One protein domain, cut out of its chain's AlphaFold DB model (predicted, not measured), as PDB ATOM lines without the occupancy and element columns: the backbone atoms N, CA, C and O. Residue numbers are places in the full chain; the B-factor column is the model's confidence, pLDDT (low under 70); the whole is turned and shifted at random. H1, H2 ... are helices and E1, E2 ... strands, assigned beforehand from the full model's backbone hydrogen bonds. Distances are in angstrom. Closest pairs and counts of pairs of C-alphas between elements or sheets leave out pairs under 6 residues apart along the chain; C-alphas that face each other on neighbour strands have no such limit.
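Overview. This is residues 72 to 155 of the 156 residues of the protein "Mitochondrial intermediate peptidase" of Apis cerana (UniProt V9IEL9). A strongly twisted ribbon of three antiparallel strands has one helix, H1, along its E1 edge, where it only grazes the sheet, and a long tail without named elements on its E3 side. That tail, residues 126 to 155, runs out beyond the end of E3, sticks out at residues 131 to 136, and folds back to end in a small turned-back loop. The printed part has 84 residues, with one named helix and three named strands in the order H1 E1 E2 E3; the sheet's order is E1 - E2 - E3, all antiparallel. The class is mixed, helices and strands, though under half of the residues, 34, are in named elements. The whole is only just loose, close to compact, with a radius of gyration of the C-alphas of 14.7 A and spans of 43 by 32 by 24 A.

Arrangement. Start with H1, residues 73 to 88, in which every O i to N i+4 pair is within hydrogen-bond range. It is on the sheet of E1, residues 91 to 95, E2, residues 108 to 113, and E3, residues 119 to 125, but only grazes it, with its residues 77 to 85. Look at Gln 85 and Arg 91, the closest C-alphas of H1 and E1, 5.5 A apart. The three strands form a meander, each strand the antiparallel neighbour of the one before. In the hairpin E1 and E2, at 141 degrees between directions, find N 91 and O 113 within hydrogen-bond range at 2.8 A, and N 111 and O 93 at 2.8 A. In the hairpin E2 and E3, at 158 degrees, find N 110 and O 123 at 2.8 A. E1 and E3 are the edge strands.

Along the chain. Find C-alpha 73 at (-47.486, -22.095, 22.718); from there H1 runs 21.8 A to C-alpha 88. E1 begins at C-alpha 91, (-38.880, -34.171, 31.122), and is 12.4 A long. E2 runs 16.2 A from His 108 to Ile 113. E3, the longest strand with 7 residues, runs 17.4 A from Val 119 to C-alpha 125 at (-52.507, -31.876, 24.160).

Size, cuts and confidence. The two C-alphas farthest apart, those of Ser 72 and Asp 150, are 44.0 A apart. The printed part has no cut. The link from E1 to E2 is long, with 12 residues, 96 to 107; those from H1 to E1 and from E2 to E3 are tight. Past E3, look for the short antiparallel pairing of residues 146 to 147 with residues 153 to 154. The mean pLDDT of the printed part is 95.1, and no printed residue is under 70.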
ATOM      1  N   SER A  72     -45.954 -17.511  23.133       93.94
ATOM      2  CA  SER A  72     -46.223 -18.528  22.116       93.94
ATOM      3  C   SER A  72     -46.416 -19.893  22.780       93.94
ATOM      4  O   SER A  72     -45.815 -20.180  23.816       93.94
ATOM      5  N   LEU A  73     -47.233 -20.759  22.174       93.19
ATOM      6  CA  LEU A  73     -47.486 -22.095  22.718       93.19
ATOM      7  C   LEU A  73     -46.179 -22.863  22.976       93.19
ATOM      8  O   LEU A  73     -46.016 -23.433  24.049       93.19
ATOM      9  N   GLY A  74     -45.239 -22.827  22.027       93.38
ATOM     10  CA  GLY A  74     -43.934 -23.472  22.176       93.38
ATOM     11  C   GLY A  74     -43.145 -22.928  23.368       93.38
ATOM     12  O   GLY A  74     -42.728 -23.706  24.215       93.38
ATOM     13  N   ALA A  75     -43.038 -21.600  23.501       94.75
ATOM     14  CA  ALA A  75     -42.326 -20.982  24.621       94.75
ATOM     15  C   ALA A  75     -42.964 -21.322  25.980       94.75
ATOM     16  O   ALA A  75     -42.257 -21.558  26.959       94.75
ATOM     17  N   CYS A  76     -44.297 -21.388  26.044       95.44
ATOM     18  CA  CYS A  76     -45.008 -21.823  27.244       95.44
ATOM     19  C   CYS A  76     -44.715 -23.292  27.579       95.44
ATOM     20  O   CYS A  76     -44.465 -23.604  28.742       95.44
ATOM     21  N   MET A  77     -44.717 -24.183  26.583       95.31
ATOM     22  CA  MET A  77     -44.408 -25.603  26.782       95.31
ATOM     23  C   MET A  77     -42.957 -25.821  27.220       95.31
ATOM     24  O   MET A  77     -42.720 -26.588  28.152       95.31
ATOM     25  N   ASP A  78     -42.009 -25.094  26.630       95.56
ATOM     26  CA  ASP A  78     -40.603 -25.119  27.041       95.56
ATOM     27  C   ASP A  78     -40.439 -24.618  28.481       95.56
ATOM     28  O   ASP A  78     -39.750 -25.239  29.292       95.56
ATOM     29  N   GLY A  79     -41.125 -23.527  28.835       96.69
ATOM     30  CA  GLY A  79     -41.146 -23.001  30.199       96.69
ATOM     31  C   GLY A  79     -41.705 -24.005  31.209       96.69
ATOM     32  O   GLY A  79     -41.114 -24.200  32.271       96.69
ATOM     33  N   ILE A  80     -42.807 -24.684  30.872       96.50
ATOM     34  CA  ILE A  80     -43.375 -25.759  31.700       96.50
ATOM     35  C   ILE A  80     -42.369 -26.899  31.858       96.50
ATOM     36  O   ILE A  80     -42.145 -27.336  32.984       96.50
ATOM     37  N   ASN A  81     -41.732 -27.347  30.771       96.88
ATOM     38  CA  ASN A  81     -40.727 -28.409  30.816       96.88
ATOM     39  C   ASN A  81     -39.572 -28.058  31.771       96.88
ATOM     40  O   ASN A  81     -39.244 -28.852  32.647       96.88
ATOM     41  N   ILE A  82     -39.024 -26.839  31.681       97.62
ATOM     42  CA  ILE A  82     -37.963 -26.361  32.586       97.62
ATOM     43  C   ILE A  82     -38.418 -26.411  34.051       97.62
ATOM     44  O   ILE A  82     -37.679 -26.882  34.916       97.62
ATOM     45  N   LEU A  83     -39.632 -25.929  34.339       98.00
ATOM     46  CA  LEU A  83     -40.163 -25.897  35.702       98.00
ATOM     47  C   LEU A  83     -40.345 -27.303  36.273       98.00
ATOM     48  O   LEU A  83     -39.912 -27.564  37.395       98.00
ATOM     49  N   ILE A  84     -40.966 -28.215  35.523       97.00
ATOM     50  CA  ILE A  84     -41.217 -29.565  36.035       97.00
ATOM     51  C   ILE A  84     -39.939 -30.399  36.114       97.00
ATOM     52  O   ILE A  84     -39.813 -31.219  37.021       97.00
ATOM     53  N   GLN A  85     -38.966 -30.147  35.239       97.06
ATOM     54  CA  GLN A  85     -37.659 -30.780  35.319       97.06
ATOM     55  C   GLN A  85     -36.931 -30.339  36.588       97.06
ATOM     56  O   GLN A  85     -36.395 -31.175  37.308       97.06
ATOM     57  N   ALA A  86     -36.962 -29.043  36.908       97.69
ATOM     58  CA  ALA A  86     -36.331 -28.515  38.114       97.69
ATOM     59  C   ALA A  86     -37.013 -28.982  39.412       97.69
ATOM     60  O   ALA A  86     -36.340 -29.175  40.421       97.69
ATOM     61  N   LEU A  87     -38.341 -29.138  39.405       97.81
ATOM     62  CA  LEU A  87     -39.111 -29.492  40.601       97.81
ATOM     63  C   LEU A  87     -39.229 -31.002  40.831       97.81
ATOM     64  O   LEU A  87     -39.272 -31.432  41.982       97.81
ATOM     65  N   TYR A  88     -39.316 -31.789  39.758       96.81
ATOM     66  CA  TYR A  88     -39.682 -33.206  39.820       96.81
ATOM     67  C   TYR A  88     -38.709 -34.134  39.091       96.81
ATOM     68  O   TYR A  88     -38.933 -35.340  39.094       96.81
ATOM     69  N   GLY A  89     -37.671 -33.608  38.432       97.25
ATOM     70  CA  GLY A  89     -36.773 -34.424  37.610       97.25
ATOM     71  C   GLY A  89     -37.452 -35.015  36.369       97.25
ATOM     72  O   GLY A  89     -36.936 -35.956  35.780       97.25
ATOM     73  N   ILE A  90     -38.613 -34.482  35.967       97.44
ATOM     74  CA  ILE A  90     -39.404 -34.982  34.837       97.44
ATOM     75  C   ILE A  90     -39.121 -34.152  33.586       97.44
ATOM     76  O   ILE A  90     -39.113 -32.925  33.647       97.44
ATOM     77  N   ARG A  91     -38.967 -34.810  32.438       97.38
ATOM     78  CA  ARG A  91     -38.880 -34.171  31.122       97.38
ATOM     79  C   ARG A  91     -40.127 -34.450  30.290       97.38
ATOM     80  O   ARG A  91     -40.665 -35.558  30.301       97.38
ATOM     81  N   LEU A  92     -40.566 -33.430  29.560       97.38
ATOM     82  CA  LEU A  92     -41.597 -33.506  28.533       97.38
ATOM     83  C   LEU A  92     -40.936 -33.438  27.167       97.38
ATOM     84  O   LEU A  92     -40.279 -32.451  26.840       97.38
ATOM     85  N   GLU A  93     -41.163 -34.455  26.347       95.88
ATOM     86  CA  GLU A  93     -40.611 -34.501  24.997       95.88
ATOM     87  C   GLU A  93     -41.728 -34.719  23.977       95.88
ATOM     88  O   GLU A  93     -42.605 -35.567  24.151       95.88
ATOM     89  N   TYR A  94     -41.722 -33.934  22.899       95.38
ATOM     90  CA  TYR A  94     -42.659 -34.131  21.797       95.38
ATOM     91  C   TYR A  94     -42.339 -35.435  21.068       95.38
ATOM     92  O   TYR A  94     -41.191 -35.683  20.696       95.38
ATOM     93  N   VAL A  95     -43.367 -36.237  20.797       96.44
ATOM     94  CA  VAL A  95     -43.232 -37.482  20.039       96.44
ATOM     95  C   VAL A  95     -44.242 -37.532  18.895       96.44
ATOM     96  O   VAL A  95     -45.359 -37.023  19.026       96.44
ATOM     97  N   PRO A  96     -43.878 -38.139  17.751       95.56
ATOM     98  CA  PRO A  96     -44.797 -38.274  16.635       95.56
ATOM     99  C   PRO A  96     -45.997 -39.148  17.011       95.56
ATOM    100  O   PRO A  96     -45.881 -40.124  17.758       95.56
ATOM    101  N   VAL A  97     -47.146 -38.796  16.446       96.19
ATOM    102  CA  VAL A  97     -48.376 -39.587  16.534       96.19
ATOM    103  C   VAL A  97     -48.396 -40.652  15.440       96.19
ATOM    104  O   VAL A  97     -47.930 -40.428  14.320       96.19
ATOM    105  N   LEU A  98     -48.945 -41.819  15.757       95.12
ATOM    106  CA  LEU A  98     -49.183 -42.897  14.809       95.12
ATOM    107  C   LEU A  98     -50.452 -42.631  13.989       95.12
ATOM    108  O   LEU A  98     -51.346 -41.875  14.381       95.12
ATOM    109  N   SER A  99     -50.554 -43.292  12.834       94.25
ATOM    110  CA  SER A  99     -51.751 -43.204  11.996       94.25
ATOM    111  C   SER A  99     -52.977 -43.722  12.756       94.25
ATOM    112  O   SER A  99     -52.982 -44.858  13.227       94.25
ATOM    113  N   GLY A 100     -54.002 -42.875  12.889       94.25
ATOM    114  CA  GLY A 100     -55.242 -43.193  13.604       94.25
ATOM    115  C   GLY A 100     -55.168 -43.099  15.134       94.25
ATOM    116  O   GLY A 100     -56.156 -43.409  15.790       94.25
ATOM    117  N   GLU A 101     -54.041 -42.672  15.712       95.75
ATOM    118  CA  GLU A 101     -53.882 -42.555  17.172       95.75
ATOM    119  C   GLU A 101     -54.648 -41.367  17.766       95.75
ATOM    120  O   GLU A 101     -55.157 -41.444  18.883       95.75
ATOM    121  N   VAL A 102     -54.739 -40.264  17.020       96.44
ATOM    122  CA  VAL A 102     -55.353 -39.014  17.479       96.44
ATOM    123  C   VAL A 102     -56.703 -38.755  16.819       96.44
ATOM    124  O   VAL A 102     -56.929 -39.087  15.658       96.44
ATOM    125  N   TRP A 103     -57.597 -38.101  17.562       94.50
ATOM    126  CA  TRP A 103     -58.950 -37.751  17.114       94.50
ATOM    127  C   TRP A 103     -59.024 -36.444  16.304       94.50
ATOM    128  O   TRP A 103     -60.086 -36.111  15.780       94.50
ATOM    129  N   ALA A 104     -57.931 -35.677  16.218       94.81
ATOM    130  CA  ALA A 104     -57.834 -34.461  15.412       94.81
ATOM    131  C   ALA A 104     -56.376 -34.162  15.016       94.81
ATOM    132  O   ALA A 104     -55.444 -34.525  15.731       94.81
ATOM    133  N   ASN A 105     -56.183 -33.451  13.899       91.00
ATOM    134  CA  ASN A 105     -54.858 -33.221  13.298       91.00
ATOM    135  C   ASN A 105     -53.905 -32.360  14.143       91.00
ATOM    136  O   ASN A 105     -52.696 -32.502  14.018       91.00
ATOM    137  N   ASN A 106     -54.433 -31.471  14.991       91.25
ATOM    138  CA  ASN A 106     -53.629 -30.534  15.787       91.25
ATOM    139  C   ASN A 106     -53.438 -31.000  17.240       91.25
ATOM    140  O   ASN A 106     -53.170 -30.185  18.122       91.25
ATOM    141  N   VAL A 107     -53.638 -32.293  17.507       95.69
ATOM    142  CA  VAL A 107     -53.343 -32.885  18.813       95.69
ATOM    143  C   VAL A 107     -51.853 -33.188  18.875       95.69
ATOM    144  O   VAL A 107     -51.326 -33.922  18.040       95.69
ATOM    145  N   HIS A 108     -51.175 -32.640  19.878       95.31
ATOM    146  CA  HIS A 108     -49.768 -32.930  20.131       95.31
ATOM    147  C   HIS A 108     -49.644 -34.077  21.126       95.31
ATOM    148  O   HIS A 108     -50.378 -34.122  22.108       95.31
ATOM    149  N   LYS A 109     -48.701 -34.986  20.893       97.25
ATOM    150  CA  LYS A 109     -48.387 -36.069  21.821       97.25
ATOM    151  C   LYS A 109     -47.041 -35.800  22.473       97.25
ATOM    152  O   LYS A 109     -46.067 -35.459  21.804       97.25
ATOM    153  N   ILE A 110     -47.010 -35.952  23.787       97.25
ATOM    154  CA  ILE A 110     -45.841 -35.724  24.625       97.25
ATOM    155  C   ILE A 110     -45.578 -36.997  25.416       97.25
ATOM    156  O   ILE A 110     -46.511 -37.588  25.960       97.25
ATOM    157  N   VAL A 111     -44.320 -37.418  25.473       97.75
ATOM    158  CA  VAL A 111     -43.867 -38.454  26.400       97.75
ATOM    159  C   VAL A 111     -43.365 -37.799  27.683       97.75
ATOM    160  O   VAL A 111     -42.726 -36.746  27.648       97.75
ATOM    161  N   VAL A 112     -43.693 -38.416  28.813       97.69
ATOM    162  CA  VAL A 112     -43.268 -37.997  30.148       97.69
ATOM    163  C   VAL A 112     -42.185 -38.959  30.617       97.69
ATOM    164  O   VAL A 112     -42.443 -40.161  30.719       97.69
ATOM    165  N   ILE A 113     -40.986 -38.446  30.878       97.88
ATOM    166  CA  ILE A 113     -39.794 -39.244  31.200       97.88
ATOM    167  C   ILE A 113     -39.227 -38.776  32.541       97.88
ATOM    168  O   ILE A 113     -39.177 -37.574  32.788       97.88
ATOM    169  N   ASP A 114     -38.829 -39.701  33.413       96.62
ATOM    170  CA  ASP A 114     -38.174 -39.373  34.684       96.62
ATOM    171  C   ASP A 114     -36.642 -39.223  34.559       96.62
ATOM    172  O   ASP A 114     -36.045 -39.391  33.495       96.62
ATOM    173  N   GLU A 115     -35.981 -38.917  35.673       95.81
ATOM    174  CA  GLU A 115     -34.525 -38.754  35.758       95.81
ATOM    175  C   GLU A 115     -33.720 -40.039  35.488       95.81
ATOM    176  O   GLU A 115     -32.521 -39.965  35.219       95.81
ATOM    177  N   ASN A 116     -34.372 -41.205  35.530       95.69
ATOM    178  CA  ASN A 116     -33.784 -42.516  35.256       95.69
ATOM    179  C   ASN A 116     -34.059 -42.991  33.821       95.69
ATOM    180  O   ASN A 116     -33.842 -44.166  33.517       95.69
ATOM    181  N   GLU A 117     -34.543 -42.102  32.947       95.69
ATOM    182  CA  GLU A 117     -34.957 -42.407  31.572       95.69
ATOM    183  C   GLU A 117     -36.156 -43.373  31.489       95.69
ATOM    184  O   GLU A 117     -36.415 -43.983  30.447       95.69
ATOM    185  N   ALA A 118     -36.923 -43.520  32.574       94.88
ATOM    186  CA  ALA A 118     -38.133 -44.326  32.582       94.88
ATOM    187  C   ALA A 118     -39.317 -43.525  32.028       94.88
ATOM    188  O   ALA A 118     -39.607 -42.405  32.454       94.88
ATOM    189  N   VAL A 119     -40.051 -44.129  31.091       96.75
ATOM    190  CA  VAL A 119     -41.297 -43.552  30.573       96.75
ATOM    191  C   VAL A 119     -42.386 -43.692  31.631       96.75
ATOM    192  O   VAL A 119     -42.806 -44.801  31.960       96.75
ATOM    193  N   LEU A 120     -42.873 -42.559  32.128       95.94
ATOM    194  CA  LEU A 120     -43.969 -42.491  33.091       95.94
ATOM    195  C   LEU A 120     -45.336 -42.554  32.410       95.94
ATOM    196  O   LEU A 120     -46.289 -43.053  33.010       95.94
ATOM    197  N   GLY A 121     -45.421 -42.077  31.165       96.81
ATOM    198  CA  GLY A 121     -46.634 -42.118  30.362       96.81
ATOM    199  C   GLY A 121     -46.666 -41.111  29.220       96.81
ATOM    200  O   GLY A 121     -45.632 -40.563  28.829       96.81
ATOM    201  N   TYR A 122     -47.865 -40.877  28.686       97.25
ATOM    202  CA  TYR A 122     -48.088 -39.977  27.552       97.25
ATOM    203  C   TYR A 122     -49.206 -38.970  27.817       97.25
ATOM    204  O   TYR A 122     -50.245 -39.296  28.384       97.25
ATOM    205  N   ILE A 123     -49.016 -37.747  27.330       97.38
ATOM    206  CA  ILE A 123     -50.009 -36.673  27.389       97.38
ATOM    207  C   ILE A 123     -50.387 -36.282  25.964       97.38
ATOM    208  O   ILE A 123     -49.521 -36.044  25.121       97.38
ATOM    209  N   TYR A 124     -51.691 -36.187  25.707       97.00
ATOM    210  CA  TYR A 124     -52.233 -35.651  24.462       97.00
ATOM    211  C   TYR A 124     -52.759 -34.245  24.713       97.00
ATOM    212  O   TYR A 124     -53.685 -34.039  25.495       97.00
ATOM    213  N   CYS A 125     -52.165 -33.275  24.037       96.38
ATOM    214  CA  CYS A 125     -52.507 -31.876  24.160       96.38
ATOM    215  C   CYS A 125     -53.371 -31.433  22.978       96.38
ATOM    216  O   CYS A 125     -52.891 -31.285  21.854       96.38
ATOM    217  N   ASP A 126     -54.653 -31.197  23.246       95.31
ATOM    218  CA  ASP A 126     -55.625 -30.672  22.290       95.31
ATOM    219  C   ASP A 126     -55.898 -29.197  22.627       95.31
ATOM    220  O   ASP A 126     -56.842 -28.881  23.347       95.31
ATOM    221  N   PHE A 127     -55.042 -28.286  22.156       93.75
ATOM    222  CA  PHE A 127     -55.093 -26.865  22.543       93.75
ATOM    223  C   PHE A 127     -56.065 -26.024  21.714       93.75
ATOM    224  O   PHE A 127     -56.631 -25.055  22.210       93.75
ATOM    225  N   PHE A 128     -56.257 -26.370  20.444       92.81
ATOM    226  CA  PHE A 128     -56.934 -25.486  19.499       92.81
ATOM    227  C   PHE A 128     -58.447 -25.683  19.498       92.81
ATOM    228  O   PHE A 128     -58.955 -26.798  19.664       92.81
ATOM    229  N   GLU A 129     -59.172 -24.589  19.287       93.38
ATOM    230  CA  GLU A 129     -60.610 -24.624  19.046       93.38
ATOM    231  C   GLU A 129     -60.913 -25.314  17.711       93.38
ATOM    232  O   GLU A 129     -60.161 -25.207  16.738       93.38
ATOM    233  N   ARG A 130     -62.033 -26.038  17.668       93.88
ATOM    234  CA  ARG A 130     -62.607 -26.592  16.438       93.88
ATOM    235  C   ARG A 130     -64.099 -26.828  16.625       93.88
ATOM    236  O   ARG A 130     -64.572 -26.986  17.751       93.88
ATOM    237  N   GLU A 131     -64.823 -26.918  15.517       93.94
ATOM    238  CA  GLU A 131     -66.241 -27.271  15.528       93.94
ATOM    239  C   GLU A 131     -66.479 -28.605  16.259       93.94
ATOM    240  O   GLU A 131     -65.730 -29.570  16.095       93.94
ATOM    241  N   GLY A 132     -67.502 -28.643  17.115       91.69
ATOM    242  CA  GLY A 132     -67.868 -29.825  17.900       91.69
ATOM    243  C   GLY A 132     -66.989 -30.111  19.124       91.69
ATOM    244  O   GLY A 132     -67.341 -30.986  19.914       91.69
ATOM    245  N   LYS A 133     -65.883 -29.382  19.338       92.44
ATOM    246  CA  LYS A 133     -65.095 -29.467  20.578       92.44
ATOM    247  C   LYS A 133     -65.702 -28.547  21.652       92.44
ATOM    248  O   LYS A 133     -65.947 -27.379  21.361       92.44
ATOM    249  N   PRO A 134     -65.927 -29.021  22.890       88.31
ATOM    250  CA  PRO A 134     -66.330 -28.152  23.993       88.31
ATOM    251  C   PRO A 134     -65.272 -27.078  24.295       88.31
ATOM    252  O   PRO A 134     -64.092 -27.394  24.423       88.31
ATOM    253  N   ASN A 135     -65.700 -25.826  24.477       83.81
ATOM    254  CA  ASN A 135     -64.827 -24.689  24.814       83.81
ATOM    255  C   ASN A 135     -64.519 -24.621  26.323       83.81
ATOM    256  O   ASN A 135     -64.731 -23.592  26.962       83.81
ATOM    257  N   GLN A 136     -64.105 -25.740  26.917       86.88
ATOM    258  CA  GLN A 136     -63.773 -25.829  28.340       86.88
ATOM    259  C   GLN A 136     -62.374 -26.406  28.516       86.88
ATOM    260  O   GLN A 136     -62.066 -27.471  27.979       86.88
ATOM    261  N   ASP A 137     -61.556 -25.728  29.316       90.62
ATOM    262  CA  ASP A 137     -60.261 -26.247  29.738       90.62
ATOM    263  C   ASP A 137     -60.474 -27.414  30.703       90.62
ATOM    264  O   ASP A 137     -61.177 -27.299  31.711       90.62
ATOM    265  N   CYS A 138     -59.900 -28.566  30.379       91.94
ATOM    266  CA  CYS A 138     -60.117 -29.795  31.127       91.94
ATOM    267  C   CYS A 138     -58.939 -30.760  30.978       91.94
ATOM    268  O   CYS A 138     -58.144 -30.676  30.042       91.94
ATOM    269  N   HIS A 139     -58.846 -31.693  31.923       94.69
ATOM    270  CA  HIS A 139     -57.902 -32.802  31.895       94.69
ATOM    271  C   HIS A 139     -58.684 -34.115  31.963       94.69
ATOM    272  O   HIS A 139     -59.468 -34.324  32.892       94.69
ATOM    273  N   PHE A 140     -58.442 -35.009  31.004       94.19
ATOM    274  CA  PHE A 140     -59.058 -36.331  30.958       94.19
ATOM    275  C   PHE A 140     -57.995 -37.416  31.074       94.19
ATOM    276  O   PHE A 140     -57.079 -37.497  30.259       94.19
ATOM    277  N   THR A 141     -58.162 -38.300  32.052       95.12
ATOM    278  CA  THR A 141     -57.330 -39.497  32.168       95.12
ATOM    279  C   THR A 141     -57.816 -40.544  31.170       95.12
ATOM    280  O   THR A 141     -58.879 -41.132  31.359       95.12
ATOM    281  N   ILE A 142     -57.037 -40.787  30.113       93.50
ATOM    282  CA  ILE A 142     -57.320 -41.844  29.127       93.50
ATOM    283  C   ILE A 142     -56.920 -43.208  29.697       93.50
ATOM    284  O   ILE A 142     -57.682 -44.174  29.626       93.50
ATOM    285  N   ARG A 143     -55.726 -43.284  30.295       94.38
ATOM    286  CA  ARG A 143     -55.178 -44.493  30.904       94.38
ATOM    287  C   ARG A 143     -54.623 -44.153  32.287       94.38
ATOM    288  O   ARG A 143     -53.899 -43.188  32.469       94.38
ATOM    289  N   GLY A 144     -55.040 -44.919  33.292       94.56
ATOM    290  CA  GLY A 144     -54.554 -44.754  34.663       94.56
ATOM    291  C   GLY A 144     -53.336 -45.631  34.934       94.56
ATOM    292  O   GLY A 144     -53.294 -46.779  34.481       94.56
ATOM    293  N   GLY A 145     -52.391 -45.112  35.712       94.44
ATOM    294  CA  GLY A 145     -51.194 -45.836  36.130       94.44
ATOM    295  C   GLY A 145     -51.548 -46.901  37.160       94.44
ATOM    296  O   GLY A 145     -52.211 -46.600  38.154       94.44
ATOM    297  N   ARG A 146     -51.170 -48.160  36.919       95.31
ATOM    298  CA  ARG A 146     -51.477 -49.269  37.839       95.31
ATOM    299  C   ARG A 146     -50.570 -50.471  37.631       95.31
ATOM    300  O   ARG A 146     -50.123 -50.726  36.519       95.31
ATOM    301  N   GLN A 147     -50.406 -51.275  38.674       96.69
ATOM    302  CA  GLN A 147     -49.841 -52.611  38.527       96.69
ATOM    303  C   GLN A 147     -50.880 -53.559  37.904       96.69
ATOM    304  O   GLN A 147     -52.063 -53.524  38.255       96.69
ATOM    305  N   LEU A 148     -50.443 -54.376  36.951       96.25
ATOM    306  CA  LEU A 148     -51.240 -55.407  36.299       96.25
ATOM    307  C   LEU A 148     -51.118 -56.742  37.049       96.25
ATOM    308  O   LEU A 148     -50.254 -56.929  37.904       96.25
ATOM    309  N   SER A 149     -51.997 -57.691  36.723       96.38
ATOM    310  CA  SER A 149     -52.040 -59.009  37.374       96.38
ATOM    311  C   SER A 149     -50.781 -59.852  37.157       96.38
ATOM    312  O   SER A 149     -50.510 -60.747  37.948       96.38
ATOM    313  N   ASP A 150     -50.028 -59.581  36.091       96.38
ATOM    314  CA  ASP A 150     -48.749 -60.231  35.785       96.38
ATOM    315  C   ASP A 150     -47.550 -59.587  36.510       96.38
ATOM    316  O   ASP A 150     -46.409 -60.003  36.321       96.38
ATOM    317  N   GLY A 151     -47.805 -58.578  37.348       94.94
ATOM    318  CA  GLY A 151     -46.797 -57.850  38.110       94.94
ATOM    319  C   GLY A 151     -46.165 -56.673  37.364       94.94
ATOM    320  O   GLY A 151     -45.503 -55.865  38.018       94.94
ATOM    321  N   SER A 152     -46.394 -56.524  36.053       95.06
ATOM    322  CA  SER A 152     -45.917 -55.371  35.281       95.06
ATOM    323  C   SER A 152     -46.657 -54.080  35.656       95.06
ATOM    324  O   SER A 152     -47.768 -54.112  36.190       95.06
ATOM    325  N   TYR A 153     -46.046 -52.923  35.387       93.31
ATOM    326  CA  TYR A 153     -46.680 -51.621  35.600       93.31
ATOM    327  C   TYR A 153     -47.182 -51.028  34.282       93.31
ATOM    328  O   TYR A 153     -46.441 -50.876  33.313       93.31
ATOM    329  N   GLN A 154     -48.461 -50.669  34.259       94.25
ATOM    330  CA  GLN A 154     -49.073 -49.881  33.205       94.25
ATOM    331  C   GLN A 154     -48.807 -48.398  33.476       94.25
ATOM    332  O   GLN A 154     -49.254 -47.871  34.491       94.25
ATOM    333  N   VAL A 155     -48.131 -47.746  32.533       92.69
ATOM    334  CA  VAL A 155     -47.892 -46.294  32.504       92.69
ATOM    335  C   VAL A 155     -49.171 -45.504  32.198       92.69
ATOM    336  O   VAL A 155     -50.142 -46.079  31.683       92.69
TER     337      VAL A 155